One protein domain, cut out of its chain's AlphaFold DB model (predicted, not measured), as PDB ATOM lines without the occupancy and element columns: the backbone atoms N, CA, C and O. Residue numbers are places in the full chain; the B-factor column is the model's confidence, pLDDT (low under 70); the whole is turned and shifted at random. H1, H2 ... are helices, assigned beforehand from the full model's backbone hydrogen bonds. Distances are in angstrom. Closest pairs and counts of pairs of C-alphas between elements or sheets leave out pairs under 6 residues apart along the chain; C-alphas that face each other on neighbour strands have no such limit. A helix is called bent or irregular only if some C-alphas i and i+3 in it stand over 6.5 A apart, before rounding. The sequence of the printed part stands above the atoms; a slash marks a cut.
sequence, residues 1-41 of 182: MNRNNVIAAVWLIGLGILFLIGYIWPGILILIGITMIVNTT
ATOM      1  N   MET A   1      27.196 -10.401  31.463       58.25
ATOM      2  CA  MET A   1      26.021 -11.116  32.010       58.25
ATOM      3  C   MET A   1      25.818 -10.719  33.467       58.25
ATOM      4  O   MET A   1      26.789 -10.707  34.211       58.25
ATOM      5  N   ASN A   2      24.589 -10.396  33.875       79.00
ATOM      6  CA  ASN A   2      24.269  -9.984  35.248       79.00
ATOM      7  C   ASN A   2      24.314 -11.197  36.192       79.00
ATOM      8  O   ASN A   2      23.680 -12.210  35.896       79.00
ATOM      9  N   ARG A   3      25.017 -11.100  37.335       81.12
ATOM     10  CA  ARG A   3      25.096 -12.172  38.359       81.12
ATOM     11  C   ARG A   3      23.721 -12.693  38.779       81.12
ATOM     12  O   ARG A   3      23.547 -13.892  38.956       81.12
ATOM     13  N   ASN A   4      22.736 -11.804  38.838       86.38
ATOM     14  CA  ASN A   4      21.370 -12.121  39.248       86.38
ATOM     15  C   ASN A   4      20.685 -13.100  38.276       86.38
ATOM     16  O   ASN A   4      19.944 -13.976  38.712       86.38
ATOM     17  N   ASN A   5      20.992 -13.019  36.974       85.75
ATOM     18  CA  ASN A   5      20.435 -13.930  35.967       85.75
ATOM     19  C   ASN A   5      21.036 -15.337  36.084       85.75
ATOM     20  O   ASN A   5      20.350 -16.323  35.834       85.75
ATOM     21  N   VAL A   6      22.310 -15.434  36.483       85.88
ATOM     22  CA  VAL A   6      22.989 -16.722  36.698       85.88
ATOM     23  C   VAL A   6      22.428 -17.412  37.940       85.88
ATOM     24  O   VAL A   6      22.119 -18.598  37.890       85.88
ATOM     25  N   ILE A   7      22.224 -16.661  39.025       81.69
ATOM     26  CA  ILE A   7      21.633 -17.180  40.266       81.69
ATOM     27  C   ILE A   7      20.211 -17.692  40.010       81.69
ATOM     28  O   ILE A   7      19.891 -18.816  40.392       81.69
ATOM     29  N   ALA A   8      19.386 -16.916  39.300       86.25
ATOM     30  CA  ALA A   8      18.028 -17.328  38.947       86.25
ATOM     31  C   ALA A   8      18.014 -18.604  38.084       86.25
ATOM     32  O   ALA A   8      17.228 -19.513  38.346       86.25
ATOM     33  N   ALA A   9      18.908 -18.704  37.095       89.94
ATOM     34  CA  ALA A   9      19.002 -19.877  36.229       89.94
ATOM     35  C   ALA A   9      19.396 -21.146  37.002       89.94
ATOM     36  O   ALA A   9      18.758 -22.184  36.834       89.94
ATOM     37  N   VAL A  10      20.399 -21.063  37.883       88.38
ATOM     38  CA  VAL A  10      20.823 -22.195  38.726       88.38
ATOM     39  C   VAL A  10      19.682 -22.649  39.637       88.38
ATOM     40  O   VAL A  10      19.449 -23.850  39.784       88.38
ATOM     41  N   TRP A  11      18.923 -21.701  40.191       88.06
ATOM     42  CA  TRP A  11      17.781 -22.005  41.046       88.06
ATOM     43  C   TRP A  11      16.656 -22.715  40.280       88.06
ATOM     44  O   TRP A  11      16.144 -23.731  40.750       88.06
ATOM     45  N   LEU A  12      16.319 -22.249  39.069       90.94
ATOM     46  CA  LEU A  12      15.277 -22.879  38.249       90.94
ATOM     47  C   LEU A  12      15.667 -24.271  37.748       90.94
ATOM     48  O   LEU A  12      14.808 -25.146  37.667       90.94
ATOM     49  N   ILE A  13      16.947 -24.500  37.455       92.44
ATOM     50  CA  ILE A  13      17.440 -25.831  37.080       92.44
ATOM     51  C   ILE A  13      17.318 -26.794  38.268       92.44
ATOM     52  O   ILE A  13      16.796 -27.898  38.110       92.44
ATOM     53  N   GLY A  14      17.731 -26.365  39.466       86.06
ATOM     54  CA  GLY A  14      17.611 -27.169  40.686       86.06
ATOM     55  C   GLY A  14      16.157 -27.517  41.023       86.06
ATOM     56  O   GLY A  14      15.847 -28.678  41.291       86.06
ATOM     57  N   LEU A  15      15.252 -26.538  40.933       87.69
ATOM     58  CA  LEU A  15      13.820 -26.758  41.157       87.69
ATOM     59  C   LEU A  15      13.182 -27.657  40.094       87.69
ATOM     60  O   LEU A  15      12.364 -28.512  40.428       87.69
ATOM     61  N   GLY A  16      13.560 -27.486  38.823       89.75
ATOM     62  CA  GLY A  16      13.029 -28.283  37.718       89.75
ATOM     63  C   GLY A  16      13.367 -29.768  37.852       89.75
ATOM     64  O   GLY A  16      12.496 -30.618  37.675       89.75
ATOM     65  N   ILE A  17      14.608 -30.087  38.237       85.62
ATOM     66  CA  ILE A  17      15.047 -31.474  38.460       85.62
ATOM     67  C   ILE A  17      14.305 -32.095  39.657       85.62
ATOM     68  O   ILE A  17      13.872 -33.244  39.582       85.62
ATOM     69  N   LEU A  18      14.085 -31.326  40.729       85.06
ATOM     70  CA  LEU A  18      13.305 -31.762  41.893       85.06
ATOM     71  C   LEU A  18      11.852 -32.095  41.540       85.06
ATOM     72  O   LEU A  18      11.309 -33.096  42.012       85.06
ATOM     73  N   PHE A  19      11.227 -31.255  40.711       83.88
ATOM     74  CA  PHE A  19       9.840 -31.432  40.287       83.88
ATOM     75  C   PHE A  19       9.673 -32.677  39.406       83.88
ATOM     76  O   PHE A  19       8.680 -33.390  39.528       83.88
ATOM     77  N   LEU A  20      10.679 -32.988  38.580       84.94
ATOM     78  CA  LEU A  20      10.692 -34.175  37.719       84.94
ATOM     79  C   LEU A  20      10.755 -35.492  38.516       84.94
ATOM     80  O   LEU A  20      10.222 -36.510  38.087       84.94
ATOM     81  N   ILE A  21      11.416 -35.471  39.672       86.94
ATOM     82  CA  ILE A  21      11.684 -36.650  40.505       86.94
ATOM     83  C   ILE A  21      10.520 -36.931  41.482       86.94
ATOM     84  O   ILE A  21      10.469 -37.995  42.091       86.94
ATOM     85  N   GLY A  22       9.554 -36.013  41.626       82.75
ATOM     86  CA  GLY A  22       8.355 -36.185  42.467       82.75
ATOM     87  C   GLY A  22       8.614 -36.145  43.982       82.75
ATOM     88  O   GLY A  22       7.679 -36.065  44.775       82.75
ATOM     89  N   TYR A  23       9.880 -36.126  44.401       82.69
ATOM     90  CA  TYR A  23      10.317 -36.034  45.792       82.69
ATOM     91  C   TYR A  23      10.587 -34.573  46.190       82.69
ATOM     92  O   TYR A  23      11.710 -34.194  46.529       82.69
ATOM     93  N   ILE A  24       9.536 -33.748  46.174       80.44
ATOM     94  CA  ILE A  24       9.620 -32.310  46.500       80.44
ATOM     95  C   ILE A  24      10.125 -32.096  47.937       80.44
ATOM     96  O   ILE A  24      11.001 -31.268  48.178       80.44
ATOM     97  N   TRP A  25       9.620 -32.889  48.885       79.06
ATOM     98  CA  TRP A  25       9.984 -32.787  50.302       79.06
ATOM     99  C   TRP A  25      11.440 -33.198  50.596       79.06
ATOM    100  O   TRP A  25      12.175 -32.397  51.179       79.06
ATOM    101  N   PRO A  26      11.917 -34.385  50.162       81.44
ATOM    102  CA  PRO A  26      13.314 -34.782  50.362       81.44
ATOM    103  C   PRO A  26      14.308 -33.870  49.641       81.44
ATOM    104  O   PRO A  26      15.372 -33.561  50.176       81.44
ATOM    105  N   GLY A  27      13.964 -33.414  48.434       84.56
ATOM    106  CA  GLY A  27      14.851 -32.580  47.633       84.56
ATOM    107  C   GLY A  27      15.112 -31.210  48.259       84.56
ATOM    108  O   GLY A  27      16.251 -30.747  48.249       84.56
ATOM    109  N   ILE A  28      14.084 -30.570  48.830       85.50
ATOM    110  CA  ILE A  28      14.227 -29.262  49.492       85.50
ATOM    111  C   ILE A  28      15.121 -29.381  50.730       85.50
ATOM    112  O   ILE A  28      16.008 -28.549  50.920       85.50
ATOM    113  N   LEU A  29      14.954 -30.443  51.528       87.19
ATOM    114  CA  LEU A  29      15.814 -30.709  52.687       87.19
ATOM    115  C   LEU A  29      17.281 -30.908  52.284       87.19
ATOM    116  O   LEU A  29      18.173 -30.360  52.931       87.19
ATOM    117  N   ILE A  30      17.534 -31.619  51.182       87.38
ATOM    118  CA  ILE A  30      18.889 -31.793  50.636       87.38
ATOM    119  C   ILE A  30      19.465 -30.456  50.146       87.38
ATOM    120  O   ILE A  30      20.614 -30.144  50.460       87.38
ATOM    121  N   LEU A  31      18.687 -29.635  49.427       84.81
ATOM    122  CA  LEU A  31      19.147 -28.329  48.933       84.81
ATOM    123  C   LEU A  31      19.532 -27.382  50.079       84.81
ATOM    124  O   LEU A  31      20.567 -26.713  50.015       84.81
ATOM    125  N   ILE A  32      18.713 -27.337  51.132       88.94
ATOM    126  CA  ILE A  32      18.975 -26.525  52.326       88.94
ATOM    127  C   ILE A  32      20.221 -27.043  53.051       88.94
ATOM    128  O   ILE A  32      21.088 -26.244  53.412       88.94
ATOM    129  N   GLY A  33      20.358 -28.365  53.202       91.50
ATOM    130  CA  GLY A  33      21.529 -28.991  53.820       91.50
ATOM    131  C   GLY A  33      22.834 -28.672  53.087       91.50
ATOM    132  O   GLY A  33      23.812 -28.263  53.712       91.50
ATOM    133  N   ILE A  34      22.841 -28.771  51.753       89.06
ATOM    134  CA  ILE A  34      24.017 -28.434  50.935       89.06
ATOM    135  C   ILE A  34      24.335 -26.936  51.027       89.06
ATOM    136  O   ILE A  34      25.499 -26.568  51.157       89.06
ATOM    137  N   THR A  35      23.322 -26.065  51.021       86.19
ATOM    138  CA  THR A  35      23.523 -24.611  51.156       86.19
ATOM    139  C   THR A  35      24.140 -24.252  52.510       86.19
ATOM    140  O   THR A  35      25.055 -23.431  52.567       86.19
ATOM    141  N   MET A  36      23.691 -24.902  53.590       90.31
ATOM    142  CA  MET A  36      24.292 -24.788  54.922       90.31
ATOM    143  C   MET A  36      25.764 -25.217  54.909       90.31
ATOM    144  O   MET A  36      26.617 -24.436  55.322       90.31
ATOM    145  N   ILE A  37      26.077 -26.398  54.363       90.50
ATOM    146  CA  ILE A  37      27.457 -26.909  54.279       90.50
ATOM    147  C   ILE A  37      28.355 -25.949  53.497       90.50
ATOM    148  O   ILE A  37      29.394 -25.533  54.006       90.50
ATOM    149  N   VAL A  38      27.936 -25.522  52.305       87.56
ATOM    150  CA  VAL A  38      28.730 -24.608  51.470       87.56
ATOM    151  C   VAL A  38      28.969 -23.274  52.185       87.56
ATOM    152  O   VAL A  38      30.092 -22.772  52.183       87.56
ATOM    153  N   ASN A  39      27.949 -22.725  52.852       79.94
ATOM    154  CA  ASN A  39      28.073 -21.476  53.605       79.94
ATOM    155  C   ASN A  39      29.005 -21.609  54.822       79.94
ATOM    156  O   ASN A  39      29.699 -20.654  55.167       79.94
ATOM    157  N   THR A  40      29.059 -22.785  55.457       83.12
ATOM    158  CA  THR A  40      30.030 -23.048  56.532       83.12
ATOM    159  C   THR A  40      31.454 -23.178  55.998       83.12
ATOM    160  O   THR A  40      32.345 -22.536  56.535       83.12
ATOM    161  N   THR A  41      31.664 -23.893  54.888       81.94
ATOM    162  CA  THR A  41      33.008 -24.092  54.310       81.94
ATOM    163  C   THR A  41      33.591 -22.833  53.670       81.94
ATOM    164  O   THR A  41      34.800 -22.683  53.572       81.94
TER     165      THR A  41
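What this domain is: This is residues 1 to 41 of the 182 residues of an uncharacterized protein of Anaerolineaceae bacterium (UniProt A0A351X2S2). Two long helices make an open V: H1 and H2 meet near their ends at the tight turn of Gly 22 and Tyr 23, and spread apart from there. The V is flat, and its two free arms are residues 1 to 13, of which 3 to 13 belong to H1, and residues 32 to 41, which belong to H2. The printed part has 41 residues, with two named helices in the order H1, H2 and no named strand; its class is all helix. It is loose, with a radius of gyration of the C-alphas of 11.7 A, and the C-alphas span 32 by 27 by 8 A.

How they stand to each other: H1, residues 3 to 21, is the longest helix by residues. H2, residues 24 to 41, is close to it but not clearly touching, with 2 pairs of C-alphas within 8 A. The closest C-alphas of the two are those of Leu 18 and Ile 24, 5.9 A apart. Their lines stand at a steep tilt of 39 degrees, and they run opposite ways. Their centres are 14.0 A apart. In H1 and H2 every O i to N i+4 pair is within hydrogen-bond range.

Where its parts are: H1 has 19 residues and measures 28.0 A from C-alpha 3 at (25.096, -12.172, 38.359) to C-alpha 21 at (11.684, -36.650, 40.505). H2 has 18 residues and measures 26.0 A from its first to its last C-alpha, ending with C-alpha 41 at (33.008, -24.092, 54.310). Neither helix is bent.

The domain as a whole: The two C-alphas farthest apart are those of Met 1 and Trp 25, at 32.6 A. The first and last printed C-alphas, those of Met 1 and Thr 41, are 26.7 A apart. The printed part begins at the chain's first residue and has no cut. The link from H1 to H2 is tight. The mean pLDDT of the printed part is 85.1, and residue 1 is under 70.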